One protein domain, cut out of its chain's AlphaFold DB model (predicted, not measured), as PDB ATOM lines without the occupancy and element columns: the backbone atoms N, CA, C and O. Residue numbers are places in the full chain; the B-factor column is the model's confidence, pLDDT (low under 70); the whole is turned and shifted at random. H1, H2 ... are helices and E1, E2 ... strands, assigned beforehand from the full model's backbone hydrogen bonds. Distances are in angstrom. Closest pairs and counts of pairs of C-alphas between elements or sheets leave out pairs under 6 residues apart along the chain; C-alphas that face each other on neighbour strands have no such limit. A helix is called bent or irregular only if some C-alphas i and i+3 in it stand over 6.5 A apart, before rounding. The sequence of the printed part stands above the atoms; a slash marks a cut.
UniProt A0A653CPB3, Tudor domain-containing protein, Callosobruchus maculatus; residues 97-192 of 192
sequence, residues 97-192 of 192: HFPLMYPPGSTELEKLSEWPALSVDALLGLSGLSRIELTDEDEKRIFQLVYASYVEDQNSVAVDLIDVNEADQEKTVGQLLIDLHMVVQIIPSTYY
ATOM      1  N   HIS A  97     -51.300   9.849 -22.512       93.69
ATOM      2  CA  HIS A  97     -50.683   8.578 -22.884       93.69
ATOM      3  C   HIS A  97     -49.177   8.756 -23.091       93.69
ATOM      4  O   HIS A  97     -48.729   9.861 -23.395       93.69
ATOM      5  N   PHE A  98     -48.412   7.670 -22.980       94.56
ATOM      6  CA  PHE A  98     -47.012   7.669 -23.393       94.56
ATOM      7  C   PHE A  98     -46.925   7.473 -24.915       94.56
ATOM      8  O   PHE A  98     -47.496   6.508 -25.436       94.56
ATOM      9  N   PRO A  99     -46.266   8.379 -25.659       92.44
ATOM     10  CA  PRO A  99     -46.151   8.256 -27.106       92.44
ATOM     11  C   PRO A  99     -45.287   7.055 -27.485       92.44
ATOM     12  O   PRO A  99     -44.277   6.781 -26.845       92.44
ATOM     13  N   LEU A 100     -45.652   6.383 -28.581       93.19
ATOM     14  CA  LEU A 100     -44.866   5.298 -29.193       93.19
ATOM     15  C   LEU A 100     -44.632   4.069 -28.297       93.19
ATOM     16  O   LEU A 100     -43.861   3.188 -28.672       93.19
ATOM     17  N   MET A 101     -45.293   3.990 -27.143       95.81
ATOM     18  CA  MET A 101     -45.213   2.853 -26.232       95.81
ATOM     19  C   MET A 101     -46.419   1.942 -26.409       95.81
ATOM     20  O   MET A 101     -47.563   2.398 -26.477       95.81
ATOM     21  N   TYR A 102     -46.148   0.646 -26.461       96.69
ATOM     22  CA  TYR A 102     -47.134  -0.395 -26.718       96.69
ATOM     23  C   TYR A 102     -46.975  -1.557 -25.728       96.69
ATOM     24  O   TYR A 102     -45.907  -1.692 -25.114       96.69
ATOM     25  N   PRO A 103     -48.005  -2.409 -25.564       97.69
ATOM     26  CA  PRO A 103     -47.904  -3.583 -24.709       97.69
ATOM     27  C   PRO A 103     -46.737  -4.496 -25.111       97.69
ATOM     28  O   PRO A 103     -46.443  -4.610 -26.311       97.69
ATOM     29  N   PRO A 104     -46.099  -5.186 -24.145       97.06
ATOM     30  CA  PRO A 104     -45.087  -6.198 -24.427       97.06
ATOM     31  C   PRO A 104     -45.552  -7.206 -25.483       97.06
ATOM     32  O   PRO A 104     -46.691  -7.669 -25.447       97.06
ATOM     33  N   GLY A 105     -44.668  -7.536 -26.425       95.44
ATOM     34  CA  GLY A 105     -44.977  -8.408 -27.565       95.44
ATOM     35  C   GLY A 105     -45.501  -7.682 -28.810       95.44
ATOM     36  O   GLY A 105     -45.602  -8.305 -29.861       95.44
ATOM     37  N   SER A 106     -45.779  -6.377 -28.728       97.06
ATOM     38  CA  SER A 106     -46.103  -5.577 -29.914       97.06
ATOM     39  C   SER A 106     -44.914  -5.471 -30.876       97.06
ATOM     40  O   SER A 106     -43.756  -5.441 -30.462       97.06
ATOM     41  N   THR A 107     -45.216  -5.347 -32.166       94.94
ATOM     42  CA  THR A 107     -44.253  -5.141 -33.256       94.94
ATOM     43  C   THR A 107     -44.712  -3.999 -34.167       94.94
ATOM     44  O   THR A 107     -45.837  -3.513 -34.050       94.94
ATOM     45  N   GLU A 108     -43.863  -3.556 -35.101       91.69
ATOM     46  CA  GLU A 108     -44.262  -2.544 -36.096       91.69
ATOM     47  C   GLU A 108     -45.494  -2.959 -36.913       91.69
ATOM     48  O   GLU A 108     -46.319  -2.109 -37.253       91.69
ATOM     49  N   LEU A 109     -45.628  -4.259 -37.195       92.94
ATOM     50  CA  LEU A 109     -46.723  -4.830 -37.980       92.94
ATOM     51  C   LEU A 109     -47.976  -5.097 -37.138       92.94
ATOM     52  O   LEU A 109     -49.088  -5.045 -37.661       92.94
ATOM     53  N   GLU A 110     -47.806  -5.374 -35.846       95.06
ATOM     54  CA  GLU A 110     -48.886  -5.763 -34.942       95.06
ATOM     55  C   GLU A 110     -48.768  -5.027 -33.606       95.06
ATOM     56  O   GLU A 110     -47.989  -5.394 -32.724       95.06
ATOM     57  N   LYS A 111     -49.572  -3.973 -33.451       94.94
ATOM     58  CA  LYS A 111     -49.660  -3.183 -32.219       94.94
ATOM     59  C   LYS A 111     -50.790  -3.726 -31.359       94.94
ATOM     60  O   LYS A 111     -51.959  -3.591 -31.723       94.94
ATOM     61  N   LEU A 112     -50.445  -4.321 -30.222       96.44
ATOM     62  CA  LEU A 112     -51.427  -4.860 -29.286       96.44
ATOM     63  C   LEU A 112     -52.176  -3.721 -28.573       96.44
ATOM     64  O   LEU A 112     -51.625  -2.642 -28.350       96.44
ATOM     65  N   SER A 113     -53.433  -3.963 -28.198       93.38
ATOM     66  CA  SER A 113     -54.264  -3.011 -27.440       93.38
ATOM     67  C   SER A 113     -54.437  -3.384 -25.969       93.38
ATOM     68  O   SER A 113     -54.724  -2.515 -25.148       93.38
ATOM     69  N   GLU A 114     -54.280  -4.666 -25.640       96.25
ATOM     70  CA  GLU A 114     -54.469  -5.186 -24.288       96.25
ATOM     71  C   GLU A 114     -53.161  -5.120 -23.501       96.25
ATOM     72  O   GLU A 114     -52.137  -5.667 -23.913       96.25
ATOM     73  N   TRP A 115     -53.203  -4.446 -22.353       96.38
ATOM     74  CA  TRP A 115     -52.050  -4.276 -21.475       96.38
ATOM     75  C   TRP A 115     -51.997  -5.391 -20.422       96.38
ATOM     76  O   TRP A 115     -52.987  -5.596 -19.710       96.38
ATOM     77  N   PRO A 116     -50.857  -6.089 -20.260       96.62
ATOM     78  CA  PRO A 116     -50.668  -7.029 -19.163       96.62
ATOM     79  C   PRO A 116     -50.840  -6.348 -17.803       96.62
ATOM     80  O   PRO A 116     -50.413  -5.209 -17.613       96.62
ATOM     81  N   ALA A 117     -51.398  -7.073 -16.828       95.25
ATOM     82  CA  ALA A 117     -51.583  -6.557 -15.470       95.25
ATOM     83  C   ALA A 117     -50.267  -6.042 -14.864       95.25
ATOM     84  O   ALA A 117     -50.257  -4.956 -14.302       95.25
ATOM     85  N   LEU A 118     -49.155  -6.753 -15.087       95.06
ATOM     86  CA  LEU A 118     -47.828  -6.350 -14.614       95.06
ATOM     87  C   LEU A 118     -47.376  -4.992 -15.172       95.06
ATOM     88  O   LEU A 118     -46.814  -4.197 -14.428       95.06
ATOM     89  N   SER A 119     -47.662  -4.693 -16.444       96.12
ATOM     90  CA  SER A 119     -47.333  -3.392 -17.043       96.12
ATOM     91  C   SER A 119     -48.124  -2.258 -16.391       96.12
ATOM     92  O   SER A 119     -47.584  -1.183 -16.131       96.12
ATOM     93  N   VAL A 120     -49.405  -2.506 -16.106       94.06
ATOM     94  CA  VAL A 120     -50.277  -1.549 -15.414       94.06
ATOM     95  C   VAL A 120     -49.823  -1.357 -13.967       94.06
ATOM     96  O   VAL A 120     -49.725  -0.224 -13.507       94.06
ATOM     97  N   ASP A 121     -49.505  -2.446 -13.268       92.81
ATOM     98  CA  ASP A 121     -49.045  -2.419 -11.879       92.81
ATOM     99  C   ASP A 121     -47.694  -1.710 -11.743       92.81
ATOM    100  O   ASP A 121     -47.504  -0.945 -10.801       92.81
ATOM    101  N   ALA A 122     -46.781  -1.886 -12.703       94.75
ATOM    102  CA  ALA A 122     -45.512  -1.165 -12.732       94.75
ATOM    103  C   ALA A 122     -45.716   0.350 -12.873       94.75
ATOM    104  O   ALA A 122     -45.115   1.118 -12.124       94.75
ATOM    105  N   LEU A 123     -46.596   0.790 -13.782       93.88
ATOM    106  CA  LEU A 123     -46.929   2.211 -13.920       93.88
ATOM    107  C   LEU A 123     -47.561   2.768 -12.635       93.88
ATOM    108  O   LEU A 123     -47.191   3.857 -12.196       93.88
ATOM    109  N   LEU A 124     -48.485   2.026 -12.020       90.25
ATOM    110  CA  LEU A 124     -49.112   2.429 -10.759       90.25
ATOM    111  C   LEU A 124     -48.085   2.547  -9.628       90.25
ATOM    112  O   LEU A 124     -48.056   3.570  -8.943       90.25
ATOM    113  N   GLY A 125     -47.188   1.566  -9.506       89.00
ATOM    114  CA  GLY A 125     -46.091   1.581  -8.540       89.00
ATOM    115  C   GLY A 125     -45.168   2.786  -8.718       89.00
ATOM    116  O   GLY A 125     -44.886   3.478  -7.745       89.00
ATOM    117  N   LEU A 126     -44.776   3.104  -9.959       90.56
ATOM    118  CA  LEU A 126     -43.983   4.304 -10.257       90.56
ATOM    119  C   LEU A 126     -44.736   5.598  -9.927       90.56
ATOM    120  O   LEU A 126     -44.124   6.569  -9.500       90.56
ATOM    121  N   SER A 127     -46.060   5.621 -10.097       86.12
ATOM    122  CA  SER A 127     -46.884   6.793  -9.777       86.12
ATOM    123  C   SER A 127     -47.157   6.992  -8.279       86.12
ATOM    124  O   SER A 127     -47.687   8.036  -7.906       86.12
ATOM    125  N   GLY A 128     -46.805   6.020  -7.427       82.88
ATOM    126  CA  GLY A 128     -47.154   6.025  -6.001       82.88
ATOM    127  C   GLY A 128     -48.647   5.807  -5.731       82.88
ATOM    128  O   GLY A 128     -49.134   6.199  -4.676       82.88
ATOM    129  N   LEU A 129     -49.386   5.228  -6.686       73.94
ATOM    130  CA  LEU A 129     -50.839   5.051  -6.604       73.94
ATOM    131  C   LEU A 129     -51.229   3.597  -6.333       73.94
ATOM    132  O   LEU A 129     -50.708   2.670  -6.960       73.94
ATOM    133  N   SER A 130     -52.239   3.403  -5.483       68.38
ATOM    134  CA  SER A 130     -52.933   2.122  -5.342       68.38
ATOM    135  C   SER A 130     -53.965   1.893  -6.464       68.38
ATOM    136  O   SER A 130     -54.453   2.823  -7.110       68.38
ATOM    137  N   ARG A 131     -54.349   0.627  -6.704       63.59
ATOM    138  CA  ARG A 131     -55.346   0.248  -7.732       63.59
ATOM    139  C   ARG A 131     -56.784   0.685  -7.416       63.59
ATOM    140  O   ARG A 131     -57.627   0.598  -8.309       63.59
ATOM    141  N   ILE A 132     -57.089   1.050  -6.170       59.22
ATOM    142  CA  ILE A 132     -58.471   1.137  -5.671       59.22
ATOM    143  C   ILE A 132     -58.866   2.597  -5.444       59.22
ATOM    144  O   ILE A 132     -59.865   3.039  -6.002       59.22
ATOM    145  N   GLU A 133     -58.053   3.376  -4.728       58.41
ATOM    146  CA  GLU A 133     -58.259   4.819  -4.589       58.41
ATOM    147  C   GLU A 133     -57.011   5.542  -4.082       58.41
ATOM    148  O   GLU A 133     -56.123   4.896  -3.531       58.41
ATOM    149  N   LEU A 134     -56.997   6.874  -4.239       61.16
ATOM    150  CA  LEU A 134     -56.078   7.763  -3.531       61.16
ATOM    151  C   LEU A 134     -56.434   7.761  -2.041       61.16
ATOM    152  O   LEU A 134     -57.402   8.404  -1.632       61.16
ATOM    153  N   THR A 135     -55.670   7.033  -1.241       61.03
ATOM    154  CA  THR A 135     -55.795   7.025   0.218       61.03
ATOM    155  C   THR A 135     -54.911   8.106   0.840       61.03
ATOM    156  O   THR A 135     -53.971   8.594   0.216       61.03
ATOM    157  N   ASP A 136     -55.176   8.479   2.096       62.25
ATOM    158  CA  ASP A 136     -54.263   9.355   2.852       62.25
ATOM    159  C   ASP A 136     -52.881   8.698   3.083       62.25
ATOM    160  O   ASP A 136     -51.934   9.389   3.460       62.25
ATOM    161  N   GLU A 137     -52.769   7.384   2.854       62.75
ATOM    162  CA  GLU A 137     -51.524   6.611   2.919       62.75
ATOM    163  C   GLU A 137     -50.744   6.619   1.595       62.75
ATOM    164  O   GLU A 137     -49.555   6.299   1.604       62.75
ATOM    165  N   ASP A 138     -51.367   7.000   0.472       68.19
ATOM    166  CA  ASP A 138     -50.669   7.060  -0.811       68.19
ATOM    167  C   ASP A 138     -49.653   8.204  -0.814       68.19
ATOM    168  O   ASP A 138     -49.946   9.360  -0.476       68.19
ATOM    169  N   GLU A 139     -48.431   7.886  -1.235       71.00
ATOM    170  CA  GLU A 139     -47.373   8.875  -1.341       71.00
ATOM    171  C   GLU A 139     -47.727   9.886  -2.430       71.00
ATOM    172  O   GLU A 139     -47.840   9.568  -3.615       71.00
ATOM    173  N   LYS A 140     -47.883  11.153  -2.034       77.12
ATOM    174  CA  LYS A 140     -48.071  12.251  -2.982       77.12
ATOM    175  C   LYS A 140     -46.776  12.479  -3.746       77.12
ATOM    176  O   LYS A 140     -45.935  13.273  -3.330       77.12
ATOM    177  N   ARG A 141     -46.650  11.803  -4.881       86.88
ATOM    178  CA  ARG A 141     -45.527  11.974  -5.793       86.88
ATOM    179  C   ARG A 141     -45.784  13.140  -6.737       86.88
ATOM    180  O   ARG A 141     -46.850  13.284  -7.337       86.88
ATOM    181  N   ILE A 142     -44.795  14.015  -6.832       90.00
ATOM    182  CA  ILE A 142     -44.753  15.109  -7.798       90.00
ATOM    183  C   ILE A 142     -43.989  14.650  -9.041       90.00
ATOM    184  O   ILE A 142     -42.894  14.100  -8.937       90.00
ATOM    185  N   PHE A 143     -44.552  14.933 -10.213       93.50
ATOM    186  CA  PHE A 143     -43.932  14.660 -11.503       93.50
ATOM    187  C   PHE A 143     -43.767  15.950 -12.299       93.50
ATOM    188  O   PHE A 143     -44.692  16.763 -12.390       93.50
ATOM    189  N   GLN A 144     -42.598  16.122 -12.905       94.69
ATOM    190  CA  GLN A 144     -42.337  17.167 -13.880       94.69
ATOM    191  C   GLN A 144     -42.654  16.653 -15.285       94.69
ATOM    192  O   GLN A 144     -42.177  15.600 -15.702       94.69
ATOM    193  N   LEU A 145     -43.428  17.431 -16.040       94.75
ATOM    194  CA  LEU A 145     -43.703  17.172 -17.449       94.75
ATOM    195  C   LEU A 145     -42.475  17.541 -18.288       94.75
ATOM    196  O   LEU A 145     -42.113  18.715 -18.358       94.75
ATOM    197  N   VAL A 146     -41.841  16.550 -18.915       94.81
ATOM    198  CA  VAL A 146     -40.646  16.758 -19.755       94.81
ATOM    199  C   VAL A 146     -40.947  16.679 -21.246       94.81
ATOM    200  O   VAL A 146     -40.212  17.232 -22.059       94.81
ATOM    201  N   TYR A 147     -42.067  16.056 -21.603       93.69
ATOM    202  CA  TYR A 147     -42.593  16.038 -22.957       93.69
ATOM    203  C   TYR A 147     -44.108  16.216 -22.926       93.69
ATOM    204  O   TYR A 147     -44.788  15.627 -22.086       93.69
ATOM    205  N   ALA A 148     -44.634  17.018 -23.852       93.69
ATOM    206  CA  ALA A 148     -46.064  17.202 -24.047       93.69
ATOM    207  C   ALA A 148     -46.358  17.522 -25.513       93.69
ATOM    208  O   ALA A 148     -45.822  18.486 -26.057       93.69
ATOM    209  N   SER A 149     -47.233  16.746 -26.142       92.06
ATOM    210  CA  SER A 149     -47.707  17.014 -27.499       92.06
ATOM    211  C   SER A 149     -49.188  16.681 -27.631       92.06
ATOM    212  O   SER A 149     -49.658  15.658 -27.126       92.06
ATOM    213  N   TYR A 150     -49.941  17.567 -28.278       81.56
ATOM    214  CA  TYR A 150     -51.364  17.360 -28.518       81.56
ATOM    215  C   TYR A 150     -51.566  16.514 -29.774       81.56
ATOM    216  O   TYR A 150     -51.002  16.816 -30.825       81.56
ATOM    217  N   VAL A 151     -52.387  15.471 -29.667       76.62
ATOM    218  CA  VAL A 151     -52.766  14.624 -30.801       76.62
ATOM    219  C   VAL A 151     -54.247  14.867 -31.077       76.62
ATOM    220  O   VAL A 151     -55.101  14.379 -30.331       76.62
ATOM    221  N   GLU A 152     -54.546  15.647 -32.123       64.06
ATOM    222  CA  GLU A 152     -55.897  16.161 -32.418       64.06
ATOM    223  C   GLU A 152     -56.966  15.057 -32.487       64.06
ATOM    224  O   GLU A 152     -58.070  15.231 -31.972       64.06
ATOM    225  N   ASP A 153     -56.614  13.876 -32.998       67.44
ATOM    226  CA  ASP A 153     -57.570  12.791 -33.239       67.44
ATOM    227  C   ASP A 153     -57.848  11.882 -32.026       67.44
ATOM    228  O   ASP A 153     -58.763  11.059 -32.067       67.44
ATOM    229  N   GLN A 154     -57.084  11.986 -30.929       62.56
ATOM    230  CA  GLN A 154     -57.175  11.021 -29.815       62.56
ATOM    231  C   GLN A 154     -57.828  11.554 -28.535       62.56
ATOM    232  O   GLN A 154     -58.042  10.788 -27.580       62.56
ATOM    233  N   ASN A 155     -58.170  12.849 -28.506       83.62
ATOM    234  CA  ASN A 155     -58.642  13.543 -27.303       83.62
ATOM    235  C   ASN A 155     -57.761  13.206 -26.079       83.62
ATOM    236  O   ASN A 155     -58.253  12.893 -24.989       83.62
ATOM    237  N   SER A 156     -56.447  13.152 -26.302       90.88
ATOM    238  CA  SER A 156     -55.430  12.807 -25.317       90.88
ATOM    239  C   SER A 156     -54.158  13.609 -25.582       90.88
ATOM    240  O   SER A 156     -53.884  14.026 -26.707       90.88
ATOM    241  N   VAL A 157     -53.375  13.827 -24.531       93.62
ATOM    242  CA  VAL A 157     -52.063  14.478 -24.622       93.62
ATOM    243  C   VAL A 157     -50.983  13.405 -24.532       93.62
ATOM    244  O   VAL A 157     -50.996  12.595 -23.605       93.62
ATOM    245  N   ALA A 158     -50.074  13.368 -25.499       94.62
ATOM    246  CA  ALA A 158     -48.880  12.542 -25.404       94.62
ATOM    247  C   ALA A 158     -47.928  13.181 -24.391       94.62
ATOM    248  O   ALA A 158     -47.618  14.364 -24.529       94.62
ATOM    249  N   VAL A 159     -47.487  12.429 -23.385       96.19
ATOM    250  CA  VAL A 159     -46.660  12.948 -22.291       96.19
ATOM    251  C   VAL A 159     -45.515  12.009 -21.945       96.19
ATOM    252  O   VAL A 159     -45.612  10.801 -22.147       96.19
ATOM    253  N   ASP A 160     -44.457  12.578 -21.380       96.50
ATOM    254  CA  ASP A 160     -43.488  11.841 -20.574       96.50
ATOM    255  C   ASP A 160     -43.119  12.676 -19.343       96.50
ATOM    256  O   ASP A 160     -43.228  13.911 -19.349       96.50
ATOM    257  N   LEU A 161     -42.750  11.993 -18.265       95.88
ATOM    258  CA  LEU A 161     -42.710  12.537 -16.913       95.88
ATOM    259  C   LEU A 161     -41.402  12.155 -16.227       95.88
ATOM    260  O   LEU A 161     -40.944  11.029 -16.382       95.88
ATOM    261  N   ILE A 162     -40.840  13.052 -15.424       95.00
ATOM    262  CA  ILE A 162     -39.774  12.732 -14.469       95.00
ATOM    263  C   ILE A 162     -40.337  12.848 -13.062       95.00
ATOM    264  O   ILE A 162     -41.039  13.808 -12.742       95.00
ATOM    265  N   ASP A 163     -40.033  11.863 -12.234       93.31
ATOM    266  CA  ASP A 163     -40.348  11.894 -10.816       93.31
ATOM    267  C   ASP A 163     -39.378  12.825 -10.086       93.31
ATOM    268  O   ASP A 163     -38.179  12.562 -10.049       93.31
ATOM    269  N   VAL A 164     -39.875  13.924  -9.509       92.12
ATOM    270  CA  VAL A 164     -38.991  14.884  -8.821       92.12
ATOM    271  C   VAL A 164     -38.660  14.476  -7.386       92.12
ATOM    272  O   VAL A 164     -37.861  15.141  -6.729       92.12
ATOM    273  N   ASN A 165     -39.301  13.423  -6.877       89.19
ATOM    274  CA  ASN A 165     -39.069  12.900  -5.533       89.19
ATOM    275  C   ASN A 165     -37.889  11.918  -5.522       89.19
ATOM    276  O   ASN A 165     -37.284  11.714  -4.471       89.19
ATOM    277  N   GLU A 166     -37.540  11.343  -6.677       84.06
ATOM    278  CA  GLU A 166     -36.329  10.542  -6.848       84.06
ATOM    279  C   GLU A 166     -35.075  11.429  -6.832       84.06
ATOM    280  O   GLU A 166     -35.079  12.561  -7.321       84.06
ATOM    281  N   ALA A 167     -33.997  10.925  -6.226       76.06
ATOM    282  CA  ALA A 167     -32.803  11.722  -5.938       76.06
ATOM    283  C   ALA A 167     -31.925  11.991  -7.171       76.06
ATOM    284  O   ALA A 167     -31.218  12.998  -7.208       76.06
ATOM    285  N   ASP A 168     -31.940  11.088  -8.150       78.31
ATOM    286  CA  ASP A 168     -31.093  11.145  -9.341       78.31
ATOM    287  C   ASP A 168     -31.799  11.822 -10.534       78.31
ATOM    288  O   ASP A 168     -31.144  12.504 -11.318       78.31
ATOM    289  N   GLN A 169     -33.131  11.706 -10.636       79.69
ATOM    290  CA  GLN A 169     -33.976  12.290 -11.694       79.69
ATOM    291  C   GLN A 169     -33.463  11.996 -13.117       79.69
ATOM    292  O   GLN A 169     -33.728  12.745 -14.057       79.69
ATOM    293  N   GLU A 170     -32.714  10.903 -13.287       84.88
ATOM    294  CA  GLU A 170     -31.987  10.619 -14.530       84.88
ATOM    295  C   GLU A 170     -32.892  10.056 -15.628       84.88
ATOM    296  O   GLU A 170     -32.591  10.186 -16.816       84.88
ATOM    297  N   LYS A 171     -33.998   9.409 -15.244       93.12
ATOM    298  CA  LYS A 171     -34.870   8.671 -16.162       93.12
ATOM    299  C   LYS A 171     -36.307   9.148 -16.076       93.12
ATOM    300  O   LYS A 171     -36.848   9.392 -15.000       93.12
ATOM    301  N   THR A 172     -36.942   9.225 -17.240       95.50
ATOM    302  CA  THR A 172     -38.381   9.444 -17.329       95.50
ATOM    303  C   THR A 172     -39.144   8.175 -16.947       95.50
ATOM    304  O   THR A 172     -38.613   7.066 -17.029       95.50
ATOM    305  N   VAL A 173     -40.416   8.315 -16.573       95.69
ATOM    306  CA  VAL A 173     -41.320   7.183 -16.321       95.69
ATOM    307  C   VAL A 173     -41.392   6.283 -17.554       95.69
ATOM    308  O   VAL A 173     -41.332   5.061 -17.422       95.69
ATOM    309  N   GLY A 174     -41.447   6.872 -18.752       96.00
ATOM    310  CA  GLY A 174     -41.381   6.126 -20.001       96.00
ATOM    311  C   GLY A 174     -40.113   5.275 -20.124       96.00
ATOM    312  O   GLY A 174     -40.198   4.088 -20.441       96.00
ATOM    313  N   GLN A 175     -38.944   5.848 -19.824       95.81
ATOM    314  CA  GLN A 175     -37.673   5.121 -19.872       95.81
ATOM    315  C   GLN A 175     -37.606   4.001 -18.826       95.81
ATOM    316  O   GLN A 175     -37.161   2.900 -19.137       95.81
ATOM    317  N   LEU A 176     -38.093   4.245 -17.607       95.81
ATOM    318  CA  LEU A 176     -38.155   3.225 -16.557       95.81
ATOM    319  C   LEU A 176     -39.026   2.036 -16.980       95.81
ATOM    320  O   LEU A 176     -38.640   0.885 -16.790       95.81
ATOM    321  N   LEU A 177     -40.178   2.295 -17.600       97.00
ATOM    322  CA  LEU A 177     -41.061   1.245 -18.108       97.00
ATOM    323  C   LEU A 177     -40.407   0.402 -19.216       97.00
ATOM    324  O   LEU A 177     -40.640  -0.810 -19.272       97.00
ATOM    325  N   ILE A 178     -39.595   1.021 -20.078       96.88
ATOM    326  CA  ILE A 178     -38.812   0.326 -21.112       96.88
ATOM    327  C   ILE A 178     -37.738  -0.552 -20.459       96.88
ATOM    328  O   ILE A 178     -37.661  -1.741 -20.761       96.88
ATOM    329  N   ASP A 179     -36.959  -0.001 -19.527       95.81
ATOM    330  CA  ASP A 179     -35.877  -0.718 -18.838       95.81
ATOM    331  C   ASP A 179     -36.403  -1.920 -18.030       95.81
ATOM    332  O   ASP A 179     -35.770  -2.976 -17.960       95.81
ATOM    333  N   LEU A 180     -37.604  -1.787 -17.457       95.88
ATOM    334  CA  LEU A 180     -38.309  -2.858 -16.750       95.88
ATOM    335  C   LEU A 180     -38.964  -3.884 -17.688       95.88
ATOM    336  O   LEU A 180     -39.545  -4.852 -17.203       95.88
ATOM    337  N   HIS A 181     -38.879  -3.705 -19.011       96.56
ATOM    338  CA  HIS A 181     -39.534  -4.545 -20.021       96.56
ATOM    339  C   HIS A 181     -41.064  -4.611 -19.859       96.56
ATOM    340  O   HIS A 181     -41.709  -5.594 -20.232       96.56
ATOM    341  N   MET A 182     -41.659  -3.560 -19.292       97.88
ATOM    342  CA  MET A 182     -43.106  -3.453 -19.079       97.88
ATOM    343  C   MET A 182     -43.830  -2.895 -20.303       97.88
ATOM    344  O   MET A 182     -45.050  -3.021 -20.404       97.88
ATOM    345  N   VAL A 183     -43.093  -2.302 -21.243       97.62
ATOM    346  CA  VAL A 183     -43.596  -1.750 -22.504       97.62
ATOM    347  C   VAL A 183     -42.584  -2.019 -23.619       97.62
ATOM    348  O   VAL A 183     -41.415  -2.297 -23.354       97.62
ATOM    349  N   VAL A 184     -43.017  -1.894 -24.872       97.12
ATOM    350  CA  VAL A 184     -42.121  -1.838 -26.036       97.12
ATOM    351  C   VAL A 184     -42.274  -0.479 -26.701       97.12
ATOM    352  O   VAL A 184     -43.394  -0.049 -26.988       97.12
ATOM    353  N   GLN A 185     -41.154   0.194 -26.959       96.06
ATOM    354  CA  GLN A 185     -41.140   1.407 -27.768       96.06
ATOM    355  C   GLN A 185     -41.012   1.036 -29.247       96.06
ATOM    356  O   GLN A 185     -40.101   0.308 -29.635       96.06
ATOM    357  N   ILE A 186     -41.920   1.549 -30.073       94.31
ATOM    358  CA  ILE A 186     -41.909   1.333 -31.522       94.31
ATOM    359  C   ILE A 186     -41.837   2.695 -32.202       94.31
ATOM    360  O   ILE A 186     -42.819   3.440 -32.213       94.31
ATOM    361  N   ILE A 187     -40.678   3.010 -32.779       89.12
ATOM    362  CA  ILE A 187     -40.431   4.251 -33.518       89.12
ATOM    363  C   ILE A 187     -40.689   3.972 -35.001       89.12
ATOM    364  O   ILE A 187     -39.941   3.199 -35.592       89.12
ATOM    365  N   PRO A 188     -41.725   4.564 -35.622       79.38
ATOM    366  CA  PRO A 188     -41.998   4.340 -37.035       79.38
ATOM    367  C   PRO A 188     -40.800   4.715 -37.911       79.38
ATOM    368  O   PRO A 188     -40.183   5.762 -37.721       79.38
ATOM    369  N   SER A 189     -40.531   3.901 -38.927       73.81
ATOM    370  CA  SER A 189     -39.459   4.130 -39.903       73.81
ATOM    371  C   SER A 189     -39.572   5.460 -40.658       73.81
ATOM    372  O   SER A 189     -38.577   5.948 -41.173       73.81
ATOM    373  N   THR A 190     -40.747   6.098 -40.667       67.56
ATOM    374  CA  THR A 190     -40.977   7.431 -41.252       67.56
ATOM    375  C   THR A 190     -40.302   8.582 -40.501       67.56
ATOM    376  O   THR A 190     -40.382   9.719 -40.958       67.56
ATOM    377  N   TYR A 191     -39.705   8.326 -39.334       59.84
ATOM    378  CA  TYR A 191     -38.942   9.316 -38.567       59.84
ATOM    379  C   TYR A 191     -37.432   9.310 -38.883       59.84
ATOM    380  O   TYR A 191     -36.700  10.086 -38.268       59.84
ATOM    381  N   TYR A 192     -36.979   8.474 -39.830       49.38
ATOM    382  CA  TYR A 192     -35.596   8.403 -40.324       49.38
ATOM    383  C   TYR A 192     -35.479   8.836 -41.788       49.38
ATOM    384  O   TYR A 192     -36.428   8.583 -42.565       49.38
TER     385      TYR A 192
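AT A GLANCE: This is residues 97 to 192 of the 192 residues of the protein "Tudor domain-containing protein" of Callosobruchus maculatus (UniProt A0A653CPB3). With little regular structure, the domain has a bent hairpin of strands, E1 and E2, and a helix, H1; the short helix H2 packs on both E2 and H1, amid long loops. The 96 printed residues include H1, E1, E2 and H2 in that order; the sheet is antiparallel and the class mixed, with 35 residues in named elements. The whole is compact, radius of gyration of the C-alphas 14.4 A, yet elongated, spanning 44 by 28 by 26 A.

HOW THE PARTS SIT: Residues 101 to 102 pair antiparallel with residues 184 to 185. H1, residues 117 to 127, touches H2, residues 173 to 179, at a steep tilt of 47 degrees, opposite ways; their closest C-alphas, of Leu 126 and Val 173, are 7.2 A apart. E1, residues 143 to 151, bends by 68 degrees at residue 146 and forms a hairpin with E2, residues 156 to 163; N 144 and O 162 are 2.8 A apart. The closest C-alphas of E2 and H2, of Leu 161 and Val 173, are 5.6 A apart. Every O i to N i+4 pair in H1 and H2 is within hydrogen-bond range.

IN THESE COORDINATES: H1 begins at C-alpha 117 (-51.583, -6.557, -15.470) and is 15.3 A long; E1 is 21.2 A, E2 20.9 A. H2, 9.9 A, ends at C-alpha 179 (-35.877, -0.718, -18.838).

THE WHOLE: The printed part has no cut; H1 to E1 is a long link. Residues 130 to 138, 152 to 154 and 190 to 192 have pLDDT under 70.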